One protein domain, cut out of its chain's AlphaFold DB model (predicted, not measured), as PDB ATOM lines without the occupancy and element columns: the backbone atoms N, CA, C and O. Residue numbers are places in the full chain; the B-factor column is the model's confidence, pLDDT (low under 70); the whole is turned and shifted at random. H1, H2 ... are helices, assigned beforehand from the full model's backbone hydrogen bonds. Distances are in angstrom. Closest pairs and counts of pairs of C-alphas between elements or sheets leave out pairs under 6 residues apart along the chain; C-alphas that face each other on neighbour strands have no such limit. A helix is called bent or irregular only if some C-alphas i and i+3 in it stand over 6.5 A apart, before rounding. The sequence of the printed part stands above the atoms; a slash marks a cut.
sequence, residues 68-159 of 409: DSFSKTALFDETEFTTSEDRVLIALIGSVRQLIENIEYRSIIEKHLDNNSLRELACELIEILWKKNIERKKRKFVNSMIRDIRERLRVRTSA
ATOM      1  N   ASP A  68     -49.580  80.777  11.080       71.38
ATOM      2  CA  ASP A  68     -48.726  81.159  12.206       71.38
ATOM      3  C   ASP A  68     -47.545  80.181  12.410       71.38
ATOM      4  O   ASP A  68     -47.359  79.208  11.677       71.38
ATOM      5  N   SER A  69     -46.707  80.434  13.417       72.75
ATOM      6  CA  SER A  69     -45.534  79.597  13.702       72.75
ATOM      7  C   SER A  69     -45.881  78.156  14.106       72.75
ATOM      8  O   SER A  69     -45.043  77.274  13.935       72.75
ATOM      9  N   PHE A  70     -47.085  77.899  14.635       71.69
ATOM     10  CA  PHE A  70     -47.522  76.568  15.074       71.69
ATOM     11  C   PHE A  70     -48.056  75.738  13.899       71.69
ATOM     12  O   PHE A  70     -47.702  74.569  13.755       71.69
ATOM     13  N   SER A  71     -48.822  76.365  13.009       68.81
ATOM     14  CA  SER A  71     -49.376  75.761  11.788       68.81
ATOM     15  C   SER A  71     -48.359  75.575  10.656       68.81
ATOM     16  O   SER A  71     -48.608  74.827   9.716       68.81
ATOM     17  N   LYS A  72     -47.180  76.202  10.752       75.06
ATOM     18  CA  LYS A  72     -46.025  75.931   9.872       75.06
ATOM     19  C   LYS A  72     -45.211  74.700  10.271       75.06
ATOM     20  O   LYS A  72     -44.283  74.333   9.552       75.06
ATOM     21  N   THR A  73     -45.485  74.091  11.426       76.62
ATOM     22  CA  THR A  73     -44.733  72.905  11.849       76.62
ATOM     23  C   THR A  73     -45.094  71.703  10.975       76.62
ATOM     24  O   THR A  73     -46.262  71.484  10.676       76.62
ATOM     25  N   ALA A  74     -44.097  70.906  10.575       74.44
ATOM     26  CA  ALA A  74     -44.309  69.764   9.675       74.44
ATOM     27  C   ALA A  74     -45.328  68.750  10.231       74.44
ATOM     28  O   ALA A  74     -46.151  68.228   9.493       74.44
ATOM     29  N   LEU A  75     -45.330  68.551  11.553       78.31
ATOM     30  CA  LEU A  75     -46.237  67.627  12.240       78.31
ATOM     31  C   LEU A  75     -47.685  68.136  12.355       78.31
ATOM     32  O   LEU A  75     -48.545  67.389  12.815       78.31
ATOM     33  N   PHE A  76     -47.966  69.390  11.985       74.06
ATOM     34  CA  PHE A  76     -49.308  69.968  12.090       74.06
ATOM     35  C   PHE A  76     -50.293  69.348  11.090       74.06
ATOM     36  O   PHE A  76     -51.432  69.055  11.462       74.06
ATOM     37  N   ASP A  77     -49.823  69.097   9.867       68.50
ATOM     38  CA  ASP A  77     -50.597  68.539   8.749       68.50
ATOM     39  C   ASP A  77     -50.158  67.094   8.396       68.50
ATOM     40  O   ASP A  77     -50.521  66.569   7.347       68.50
ATOM     41  N   GLU A  78     -49.372  66.430   9.255       78.75
ATOM     42  CA  GLU A  78     -48.851  65.077   8.997       78.75
ATOM     43  C   GLU A  78     -49.951  64.006   9.094       78.75
ATOM     44  O   GLU A  78     -50.775  64.019  10.019       78.75
ATOM     45  N   THR A  79     -49.942  63.054   8.158       76.69
ATOM     46  CA  THR A  79     -50.908  61.948   8.093       76.69
ATOM     47  C   THR A  79     -50.492  60.770   8.967       76.69
ATOM     48  O   THR A  79     -49.320  60.573   9.302       76.69
ATOM     49  N   GLU A  80     -51.469  59.968   9.384       80.44
ATOM     50  CA  GLU A  80     -51.186  58.780  10.184       80.44
ATOM     51  C   GLU A  80     -50.675  57.626   9.313       80.44
ATOM     52  O   GLU A  80     -51.128  57.393   8.191       80.44
ATOM     53  N   PHE A  81     -49.764  56.815   9.853       78.88
ATOM     54  CA  PHE A  81     -49.359  55.588   9.178       78.88
ATOM     55  C   PHE A  81     -50.522  54.596   9.114       78.88
ATOM     56  O   PHE A  81     -51.160  54.296  10.129       78.88
ATOM     57  N   THR A  82     -50.711  53.963   7.958       73.25
ATOM     58  CA  THR A  82     -51.647  52.842   7.823       73.25
ATOM     59  C   THR A  82     -51.157  51.631   8.630       73.25
ATOM     60  O   THR A  82     -49.997  51.198   8.550       73.25
ATOM     61  N   THR A  83     -52.049  51.076   9.456       71.00
ATOM     62  CA  THR A  83     -51.762  49.941  10.353       71.00
ATOM     63  C   THR A  83     -52.670  48.748  10.057       71.00
ATOM     64  O   THR A  83     -53.330  48.212  10.943       71.00
ATOM     65  N   SER A  84     -52.698  48.304   8.799       68.31
ATOM     66  CA  SER A  84     -53.459  47.117   8.398       68.31
ATOM     67  C   SER A  84     -52.833  45.816   8.910       68.31
ATOM     68  O   SER A  84     -51.611  45.685   9.077       68.31
ATOM     69  N   GLU A  85     -53.698  44.838   9.191       73.44
ATOM     70  CA  GLU A  85     -53.286  43.482   9.534       73.44
ATOM     71  C   GLU A  85     -53.025  42.643   8.289       73.44
ATOM     72  O   GLU A  85     -53.817  42.647   7.350       73.44
ATOM     73  N   ASP A  86     -51.918  41.899   8.291       78.38
ATOM     74  CA  ASP A  86     -51.559  41.016   7.185       78.38
ATOM     75  C   ASP A  86     -52.310  39.686   7.319       78.38
ATOM     76  O   ASP A  86     -51.765  38.664   7.744       78.38
ATOM     77  N   ARG A  87     -53.614  39.732   7.018       82.31
ATOM     78  CA  ARG A  87     -54.503  38.564   7.079       82.31
ATOM     79  C   ARG A  87     -54.025  37.437   6.163       82.31
ATOM     80  O   ARG A  87     -54.204  36.275   6.507       82.31
ATOM     81  N   VAL A  88     -53.384  37.778   5.041       85.81
ATOM     82  CA  VAL A  88     -52.833  36.810   4.083       85.81
ATOM     83  C   VAL A  88     -51.714  36.007   4.730       85.81
ATOM     84  O   VAL A  88     -51.754  34.781   4.703       85.81
ATOM     85  N   LEU A  89     -50.753  36.677   5.372       87.25
ATOM     86  CA  LEU A  89     -49.664  35.994   6.069       87.25
ATOM     87  C   LEU A  89     -50.180  35.098   7.206       87.25
ATOM     88  O   LEU A  89     -49.701  33.980   7.371       87.25
ATOM     89  N   ILE A  90     -51.183  35.559   7.960       87.62
ATOM     90  CA  ILE A  90     -51.803  34.765   9.035       87.62
ATOM     91  C   ILE A  90     -52.489  33.513   8.467       87.62
ATOM     92  O   ILE A  90     -52.276  32.416   8.983       87.62
ATOM     93  N   ALA A  91     -53.269  33.657   7.392       89.81
ATOM     94  CA  ALA A  91     -53.934  32.535   6.729       89.81
ATOM     95  C   ALA A  91     -52.928  31.542   6.125       89.81
ATOM     96  O   ALA A  91     -53.124  30.330   6.219       89.81
ATOM     97  N   LEU A  92     -51.822  32.039   5.562       90.88
ATOM     98  CA  LEU A  92     -50.749  31.207   5.020       90.88
ATOM     99  C   LEU A  92     -50.073  30.377   6.119       90.88
ATOM    100  O   LEU A  92     -49.927  29.168   5.964       90.88
ATOM    101  N   ILE A  93     -49.740  30.991   7.260       90.12
ATOM    102  CA  ILE A  93     -49.198  30.276   8.430       90.12
ATOM    103  C   ILE A  93     -50.194  29.219   8.924       90.12
ATOM    104  O   ILE A  93     -49.794  28.097   9.229       90.12
ATOM    105  N   GLY A  94     -51.487  29.555   8.977       90.50
ATOM    106  CA  GLY A  94     -52.547  28.610   9.339       90.50
ATOM    107  C   GLY A  94     -52.620  27.412   8.390       90.50
ATOM    108  O   GLY A  94     -52.692  26.276   8.845       90.50
ATOM    109  N   SER A  95     -52.508  27.659   7.084       91.75
ATOM    110  CA  SER A  95     -52.525  26.613   6.053       91.75
ATOM    111  C   SER A  95     -51.306  25.688   6.162       91.75
ATOM    112  O   SER A  95     -51.446  24.469   6.118       91.75
ATOM    113  N   VAL A  96     -50.107  26.246   6.372       91.19
ATOM    114  CA  VAL A  96     -48.884  25.448   6.580       91.19
ATOM    115  C   VAL A  96     -48.985  24.627   7.868       91.19
ATOM    116  O   VAL A  96     -48.638  23.447   7.870       91.19
ATOM    117  N   ARG A  97     -49.527  25.197   8.953       89.75
ATOM    118  CA  ARG A  97     -49.799  24.441  10.186       89.75
ATOM    119  C   ARG A  97     -50.780  23.300   9.960       89.75
ATOM    120  O   ARG A  97     -50.521  22.203  10.438       89.75
ATOM    121  N   GLN A  98     -51.850  23.525   9.199       90.69
ATOM    122  CA  GLN A  98     -52.811  22.477   8.866       90.69
ATOM    123  C   GLN A  98     -52.138  21.315   8.127       90.69
ATOM    124  O   GLN A  98     -52.443  20.167   8.428       90.69
ATOM    125  N   LEU A  99     -51.199  21.587   7.211       88.44
ATOM    126  CA  LEU A  99     -50.431  20.542   6.523       88.44
ATOM    127  C   LEU A  99     -49.517  19.752   7.474       88.44
ATOM    128  O   LEU A  99     -49.379  18.543   7.312       88.44
ATOM    129  N   ILE A 100     -48.913  20.412   8.466       86.94
ATOM    130  CA  ILE A 100     -48.027  19.772   9.455       86.94
ATOM    131  C   ILE A 100     -48.823  18.945  10.479       86.94
ATOM    132  O   ILE A 100     -48.382  17.869  10.879       86.94
ATOM    133  N   GLU A 101     -49.972  19.457  10.927       87.88
ATOM    134  CA  GLU A 101     -50.806  18.872  11.987       87.88
ATOM    135  C   GLU A 101     -51.801  17.813  11.454       87.88
ATOM    136  O   GLU A 101     -52.459  17.139  12.247       87.88
ATOM    137  N   ASN A 102     -51.915  17.626  10.130       88.69
ATOM    138  CA  ASN A 102     -52.857  16.676   9.529       88.69
ATOM    139  C   ASN A 102     -52.477  15.214   9.827       88.69
ATOM    140  O   ASN A 102     -51.392  14.758   9.465       88.69
ATOM    141  N   ILE A 103     -53.394  14.463  10.448       86.69
ATOM    142  CA  ILE A 103     -53.200  13.042  10.778       86.69
ATOM    143  C   ILE A 103     -53.773  12.131   9.682       86.69
ATOM    144  O   ILE A 103     -53.127  11.156   9.304       86.69
ATOM    145  N   GLU A 104     -54.955  12.454   9.150       89.00
ATOM    146  CA  GLU A 104     -55.708  11.603   8.212       89.00
ATOM    147  C   GLU A 104     -54.998  11.395   6.867       89.00
ATOM    148  O   GLU A 104     -54.924  10.276   6.363       89.00
ATOM    149  N   TYR A 105     -54.430  12.456   6.296       88.25
ATOM    150  CA  TYR A 105     -53.805  12.466   4.968       88.25
ATOM    151  C   TYR A 105     -52.278  12.567   5.028       88.25
ATOM    152  O   TYR A 105     -51.622  12.844   4.020       88.25
ATOM    153  N   ARG A 106     -51.688  12.323   6.202       87.31
ATOM    154  CA  ARG A 106     -50.251  12.483   6.451       87.31
ATOM    155  C   ARG A 106     -49.375  11.725   5.454       87.31
ATOM    156  O   ARG A 106     -48.414  12.281   4.933       87.31
ATOM    157  N   SER A 107     -49.739  10.479   5.152       85.56
ATOM    158  CA  SER A 107     -48.997   9.614   4.226       85.56
ATOM    159  C   SER A 107     -48.955  10.159   2.793       85.56
ATOM    160  O   SER A 107     -47.973   9.948   2.085       85.56
ATOM    161  N   ILE A 108     -49.995  10.884   2.366       87.81
ATOM    162  CA  ILE A 108     -50.058  11.534   1.050       87.81
ATOM    163  C   ILE A 108     -49.198  12.800   1.050       87.81
ATOM    164  O   ILE A 108     -48.470  13.046   0.090       87.81
ATOM    165  N   ILE A 109     -49.252  13.584   2.128       85.25
ATOM    166  CA  ILE A 109     -48.486  14.827   2.265       85.25
ATOM    167  C   ILE A 109     -46.983  14.522   2.290       85.25
ATOM    168  O   ILE A 109     -46.241  15.077   1.483       85.25
ATOM    169  N   GLU A 110     -46.545  13.579   3.128       87.06
ATOM    170  CA  GLU A 110     -45.129  13.195   3.267       87.06
ATOM    171  C   GLU A 110     -44.548  12.558   1.991       87.06
ATOM    172  O   GLU A 110     -43.337  12.563   1.785       87.06
ATOM    173  N   LYS A 111     -45.400  12.053   1.087       89.12
ATOM    174  CA  LYS A 111     -44.971  11.543  -0.223       89.12
ATOM    175  C   LYS A 111     -44.482  12.652  -1.159       89.12
ATOM    176  O   LYS A 111     -43.659  12.389  -2.035       89.12
ATOM    177  N   HIS A 112     -45.017  13.864  -1.015       88.25
ATOM    178  CA  HIS A 112     -44.756  14.983  -1.922       88.25
ATOM    179  C   HIS A 112     -44.018  16.152  -1.261       88.25
ATOM    180  O   HIS A 112     -43.399  16.945  -1.966       88.25
ATOM    181  N   LEU A 113     -44.081  16.272   0.066       86.00
ATOM    182  CA  LEU A 113     -43.521  17.379   0.832       86.00
ATOM    183  C   LEU A 113     -42.743  16.846   2.034       86.00
ATOM    184  O   LEU A 113     -43.256  16.048   2.814       86.00
ATOM    185  N   ASP A 114     -41.516  17.333   2.206       88.31
ATOM    186  CA  ASP A 114     -40.716  17.009   3.382       88.31
ATOM    187  C   ASP A 114     -41.235  17.750   4.627       88.31
ATOM    188  O   ASP A 114     -41.486  18.960   4.609       88.31
ATOM    189  N   ASN A 115     -41.382  17.017   5.734       83.38
ATOM    190  CA  ASN A 115     -41.937  17.555   6.978       83.38
ATOM    191  C   ASN A 115     -41.007  18.611   7.600       83.38
ATOM    192  O   ASN A 115     -41.489  19.595   8.162       83.38
ATOM    193  N   ASN A 116     -39.683  18.457   7.471       87.69
ATOM    194  CA  ASN A 116     -38.745  19.449   7.999       87.69
ATOM    195  C   ASN A 116     -38.789  20.738   7.176       87.69
ATOM    196  O   ASN A 116     -38.879  21.813   7.765       87.69
ATOM    197  N   SER A 117     -38.855  20.647   5.844       89.62
ATOM    198  CA  SER A 117     -39.028  21.829   4.984       89.62
ATOM    199  C   SER A 117     -40.317  22.607   5.290       89.62
ATOM    200  O   SER A 117     -40.310  23.837   5.306       89.62
ATOM    201  N   LEU A 118     -41.426  21.918   5.592       88.38
ATOM    202  CA  LEU A 118     -42.672  22.580   6.005       88.38
ATOM    203  C   LEU A 118     -42.531  23.310   7.349       88.38
ATOM    204  O   LEU A 118     -43.071  24.406   7.513       88.38
ATOM    205  N   ARG A 119     -41.797  22.732   8.308       87.94
ATOM    206  CA  ARG A 119     -41.519  23.371   9.606       87.94
ATOM    207  C   ARG A 119     -40.631  24.599   9.453       87.94
ATOM    208  O   ARG A 119     -40.923  25.623  10.064       87.94
ATOM    209  N   GLU A 120     -39.592  24.516   8.626       90.94
ATOM    210  CA  GLU A 120     -38.717  25.651   8.319       90.94
ATOM    211  C   GLU A 120     -39.505  26.796   7.674       90.94
ATOM    212  O   GLU A 120     -39.430  27.931   8.147       90.94
ATOM    213  N   LEU A 121     -40.356  26.485   6.690       90.81
ATOM    214  CA  LEU A 121     -41.261  27.459   6.078       90.81
ATOM    215  C   LEU A 121     -42.186  28.105   7.120       90.81
ATOM    216  O   LEU A 121     -42.357  29.323   7.131       90.81
ATOM    217  N   ALA A 122     -42.781  27.309   8.014       89.94
ATOM    218  CA  ALA A 122     -43.635  27.834   9.075       89.94
ATOM    219  C   ALA A 122     -42.870  28.801   9.993       89.94
ATOM    220  O   ALA A 122     -43.378  29.883  10.297       89.94
ATOM    221  N   CYS A 123     -41.651  28.443  10.405       90.81
ATOM    222  CA  CYS A 123     -40.789  29.293  11.224       90.81
ATOM    223  C   CYS A 123     -40.450  30.613  10.519       90.81
ATOM    224  O   CYS A 123     -40.635  31.675  11.113       90.81
ATOM    225  N   GLU A 124     -40.043  30.573   9.250       92.19
ATOM    226  CA  GLU A 124     -39.695  31.778   8.490       92.19
ATOM    227  C   GLU A 124     -40.902  32.719   8.324       92.19
ATOM    228  O   GLU A 124     -40.804  33.930   8.551       92.19
ATOM    229  N   LEU A 125     -42.084  32.171   8.020       91.50
ATOM    230  CA  LEU A 125     -43.319  32.955   7.935       91.50
ATOM    231  C   LEU A 125     -43.686  33.604   9.282       91.50
ATOM    232  O   LEU A 125     -44.114  34.763   9.315       91.50
ATOM    233  N   ILE A 126     -43.493  32.893  10.398       90.75
ATOM    234  CA  ILE A 126     -43.723  33.418  11.753       90.75
ATOM    235  C   ILE A 126     -42.728  34.538  12.088       90.75
ATOM    236  O   ILE A 126     -43.130  35.568  12.636       90.75
ATOM    237  N   GLU A 127     -41.455  34.401  11.721       93.12
ATOM    238  CA  GLU A 127     -40.460  35.458  11.920       93.12
ATOM    239  C   GLU A 127     -40.808  36.730  11.137       93.12
ATOM    240  O   GLU A 127     -40.713  37.844  11.668       93.12
ATOM    241  N   ILE A 128     -41.261  36.584   9.887       92.12
ATOM    242  CA  ILE A 128     -41.753  37.706   9.077       92.12
ATOM    243  C   ILE A 128     -42.963  38.356   9.755       92.12
ATOM    244  O   ILE A 128     -43.037  39.589   9.833       92.12
ATOM    245  N   LEU A 129     -43.892  37.555  10.289       90.06
ATOM    246  CA  LEU A 129     -45.058  38.057  11.016       90.06
ATOM    247  C   LEU A 129     -44.638  38.865  12.250       90.06
ATOM    248  O   LEU A 129     -45.181  39.946  12.487       90.06
ATOM    249  N   TRP A 130     -43.653  38.394  13.018       89.62
ATOM    250  CA  TRP A 130     -43.123  39.121  14.173       89.62
ATOM    251  C   TRP A 130     -42.469  40.441  13.778       89.62
ATOM    252  O   TRP A 130     -42.795  41.472  14.372       89.62
ATOM    253  N   LYS A 131     -41.618  40.448  12.743       91.38
ATOM    254  CA  LYS A 131     -41.003  41.680  12.215       91.38
ATOM    255  C   LYS A 131     -42.074  42.695  11.802       91.38
ATOM    256  O   LYS A 131     -42.035  43.845  12.243       91.38
ATOM    257  N   LYS A 132     -43.087  42.260  11.043       88.75
ATOM    258  CA  LYS A 132     -44.223  43.106  10.636       88.75
ATOM    259  C   LYS A 132     -45.043  43.605  11.828       88.75
ATOM    260  O   LYS A 132     -45.447  44.766  11.847       88.75
ATOM    261  N   ASN A 133     -45.277  42.768  12.838       87.56
ATOM    262  CA  ASN A 133     -46.008  43.163  14.043       87.56
ATOM    263  C   ASN A 133     -45.243  44.192  14.881       87.56
ATOM    264  O   ASN A 133     -45.860  45.118  15.408       87.56
ATOM    265  N   ILE A 134     -43.919  44.066  14.993       89.44
ATOM    266  CA  ILE A 134     -43.072  45.064  15.656       89.44
ATOM    267  C   ILE A 134     -43.165  46.400  14.915       89.44
ATOM    268  O   ILE A 134     -43.437  47.421  15.546       89.44
ATOM    269  N   GLU A 135     -43.022  46.400  13.589       88.81
ATOM    270  CA  GLU A 135     -43.191  47.610  12.775       88.81
ATOM    271  C   GLU A 135     -44.590  48.218  12.928       88.81
ATOM    272  O   GLU A 135     -44.727  49.428  13.104       88.81
ATOM    273  N   ARG A 136     -45.646  47.396  12.979       86.56
ATOM    274  CA  ARG A 136     -47.007  47.882  13.246       86.56
ATOM    275  C   ARG A 136     -47.122  48.526  14.628       86.56
ATOM    276  O   ARG A 136     -47.748  49.575  14.748       86.56
ATOM    277  N   LYS A 137     -46.526  47.934  15.671       87.31
ATOM    278  CA  LYS A 137     -46.515  48.521  17.024       87.31
ATOM    279  C   LYS A 137     -45.778  49.859  17.048       87.31
ATOM    280  O   LYS A 137     -46.293  50.802  17.641       87.31
ATOM    281  N   LYS A 138     -44.633  49.966  16.362       89.25
ATOM    282  CA  LYS A 138     -43.912  51.237  16.200       89.25
ATOM    283  C   LYS A 138     -44.784  52.281  15.505       89.25
ATOM    284  O   LYS A 138     -44.945  53.369  16.040       89.25
ATOM    285  N   ARG A 139     -45.417  51.936  14.376       88.38
ATOM    286  CA  ARG A 139     -46.351  52.829  13.664       88.38
ATOM    287  C   ARG A 139     -47.508  53.283  14.549       88.38
ATOM    288  O   ARG A 139     -47.801  54.465  14.580       88.38
ATOM    289  N   LYS A 140     -48.121  52.379  15.325       87.75
ATOM    290  CA  LYS A 140     -49.187  52.736  16.283       87.75
ATOM    291  C   LYS A 140     -48.706  53.734  17.339       87.75
ATOM    292  O   LYS A 140     -49.421  54.683  17.635       87.75
ATOM    293  N   PHE A 141     -47.503  53.531  17.876       87.44
ATOM    294  CA  PHE A 141     -46.898  54.449  18.841       87.44
ATOM    295  C   PHE A 141     -46.589  55.822  18.221       87.44
ATOM    296  O   PHE A 141     -46.872  56.859  18.820       87.44
ATOM    297  N   VAL A 142     -46.066  55.841  16.992       88.25
ATOM    298  CA  VAL A 142     -45.837  57.089  16.255       88.25
ATOM    299  C   VAL A 142     -47.163  57.797  15.975       88.25
ATOM    300  O   VAL A 142     -47.264  58.984  16.256       88.25
ATOM    301  N   ASN A 143     -48.207  57.085  15.542       87.62
ATOM    302  CA  ASN A 143     -49.535  57.666  15.330       87.62
ATOM    303  C   ASN A 143     -50.113  58.265  16.620       87.62
ATOM    304  O   ASN A 143     -50.672  59.356  16.568       87.62
ATOM    305  N   SER A 144     -49.956  57.613  17.783       86.81
ATOM    306  CA  SER A 144     -50.401  58.213  19.052       86.81
ATOM    307  C   SER A 144     -49.652  59.504  19.369       86.81
ATOM    308  O   SER A 144     -50.263  60.482  19.784       86.81
ATOM    309  N   MET A 145     -48.346  59.546  19.099       85.88
ATOM    310  CA  MET A 145     -47.548  60.749  19.311       85.88
ATOM    311  C   MET A 145     -47.917  61.864  18.319       85.88
ATOM    312  O   MET A 145     -48.009  63.021  18.719       85.88
ATOM    313  N   ILE A 146     -48.182  61.523  17.051       85.31
ATOM    314  CA  ILE A 146     -48.688  62.461  16.039       85.31
ATOM    315  C   ILE A 146     -50.029  63.043  16.492       85.31
ATOM    316  O   ILE A 146     -50.169  64.263  16.492       85.31
ATOM    317  N   ARG A 147     -50.980  62.215  16.949       84.12
ATOM    318  CA  ARG A 147     -52.277  62.681  17.472       84.12
ATOM    319  C   ARG A 147     -52.116  63.658  18.632       84.12
ATOM    320  O   ARG A 147     -52.655  64.759  18.566       84.12
ATOM    321  N   ASP A 148     -51.327  63.291  19.639       84.94
ATOM    322  CA  ASP A 148     -51.110  64.122  20.826       84.94
ATOM    323  C   ASP A 148     -50.461  65.470  20.474       84.94
ATOM    324  O   ASP A 148     -50.841  66.521  20.999       84.94
ATOM    325  N   ILE A 149     -49.465  65.461  19.582       84.25
ATOM    326  CA  ILE A 149     -48.786  66.680  19.131       84.25
ATOM    327  C   ILE A 149     -49.746  67.545  18.310       84.25
ATOM    328  O   ILE A 149     -49.842  68.747  18.566       84.25
ATOM    329  N   ARG A 150     -50.494  66.944  17.375       80.94
ATOM    330  CA  ARG A 150     -51.497  67.630  16.548       80.94
ATOM    331  C   ARG A 150     -52.559  68.306  17.408       80.94
ATOM    332  O   ARG A 150     -52.847  69.480  17.190       80.94
ATOM    333  N   GLU A 151     -53.085  67.617  18.416       81.81
ATOM    334  CA  GLU A 151     -54.095  68.165  19.325       81.81
ATOM    335  C   GLU A 151     -53.550  69.351  20.136       81.81
ATOM    336  O   GLU A 151     -54.181  70.408  20.210       81.81
ATOM    337  N   ARG A 152     -52.331  69.235  20.678       83.25
ATOM    338  CA  ARG A 152     -51.693  70.324  21.437       83.25
ATOM    339  C   ARG A 152     -51.375  71.545  20.578       83.25
ATOM    340  O   ARG A 152     -51.494  72.670  21.065       83.25
ATOM    341  N   LEU A 153     -50.958  71.337  19.329       80.62
ATOM    342  CA  LEU A 153     -50.706  72.423  18.382       80.62
ATOM    343  C   LEU A 153     -52.011  73.109  17.976       80.62
ATOM    344  O   LEU A 153     -52.064  74.338  17.981       80.62
ATOM    345  N   ARG A 154     -53.076  72.336  17.725       78.12
ATOM    346  CA  ARG A 154     -54.413  72.841  17.382       78.12
ATOM    347  C   ARG A 154     -54.973  73.801  18.432       78.12
ATOM    348  O   ARG A 154     -55.589  74.792  18.069       78.12
ATOM    349  N   VAL A 155     -54.731  73.569  19.724       80.31
ATOM    350  CA  VAL A 155     -55.183  74.483  20.798       80.31
ATOM    351  C   VAL A 155     -54.519  75.864  20.713       80.31
ATOM    352  O   VAL A 155     -55.068  76.848  21.205       80.31
ATOM    353  N   ARG A 156     -53.327  75.958  20.114       78.62
ATOM    354  CA  ARG A 156     -52.520  77.186  20.087       78.62
ATOM    355  C   ARG A 156     -52.572  77.946  18.766       78.62
ATOM    356  O   ARG A 156     -51.913  78.977  18.663       78.62
ATOM    357  N   THR A 157     -53.335  77.463  17.791       74.12
ATOM    358  CA  THR A 157     -53.474  78.099  16.481       74.12
ATOM    359  C   THR A 157     -54.936  78.218  16.080       74.12
ATOM    360  O   THR A 157     -55.764  77.379  16.427       74.12
ATOM    361  N   SER A 158     -55.259  79.274  15.337       72.00
ATOM    362  CA  SER A 158     -56.554  79.421  14.669       72.00
ATOM    363  C   SER A 158     -56.567  78.807  13.267       72.00
ATOM    364  O   SER A 158     -57.603  78.855  12.612       72.00
ATOM    365  N   ALA A 159     -55.431  78.284  12.788       75.06
ATOM    366  CA  ALA A 159     -55.321  77.704  11.459       75.06
ATOM    367  C   ALA A 159     -56.109  76.396  11.348       75.06
ATOM    368  O   ALA A 159     -56.111  75.557  12.256       75.06
TER     369      ALA A 159
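Overview. This is residues 68 to 159 of the 409 residues of an uncharacterized protein of marine sediment metagenome (UniProt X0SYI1). A long, narrow rod is built on one long helix, H3, which runs nearly its whole length; the shorter helix H1 is side by side with the first part of H3 and runs the opposite way. The small helix H2 sits in the turn between them at one end of the rod, and residues 68 to 86, with no named element, stretch from the other end toward H1, so that the chain goes out along the rod and folds back through H3. The printed part has 92 residues with three named helices, in the order H1, H2, H3, and no named strand; the class is all helix. The whole is extended, with a radius of gyration of the C-alphas of 22.6 A, and the C-alphas span 72 by 18 by 14 A.

Arrangement. H3, residues 115 to 154, is the longest helix, with 40 residues. H1, residues 87 to 101, touches H3, and the closest C-alphas are those of Ile 93 and Ala 122, 6.1 A apart. H3 touches H1 with residues 115 to 129 alone. The lines of H1 and H3 stand at a shallow tilt of 26 degrees, and the two run opposite ways. H2, residues 106 to 112, is close to H1 but not clearly touching it, and their closest C-alphas, those of Leu 99 and Ile 109, are 7.4 A apart. The lines of H1 and H2 are only just about perpendicular, at 71 degrees. H2 and H3 meet only through their link. In H1 and H3 every O i to N i+4 pair is within hydrogen-bond range; in H2 it is 2 of 3.

Along the chain. H3 begins at C-alpha 115, at (-41.937, 17.555, 6.978), and ends at C-alpha 154, at (-54.413, 72.841, 17.382), 57.6 A from first to last C-alpha. H1 begins at C-alpha 87, at (-54.503, 38.564, 7.079), and is 20.6 A long from residue 87 to residue 101. H2, from Arg 106 to His 112, measures 10.3 A from first to last C-alpha. No helix is bent or irregular.

Size, cuts and confidence. The two C-alphas farthest apart are those of Asp 68 and Ser 107, at 72.0 A. The first and last printed C-alphas, those of Asp 68 and Ala 159, are 7.5 A apart. The printed part has no cut. The links from H1 to H2, of 4 residues, and from H2 to H3, of 2 residues, are both tight. The mean pLDDT of the printed part is 84.4, and residues 71, 77 and 84 are under 70.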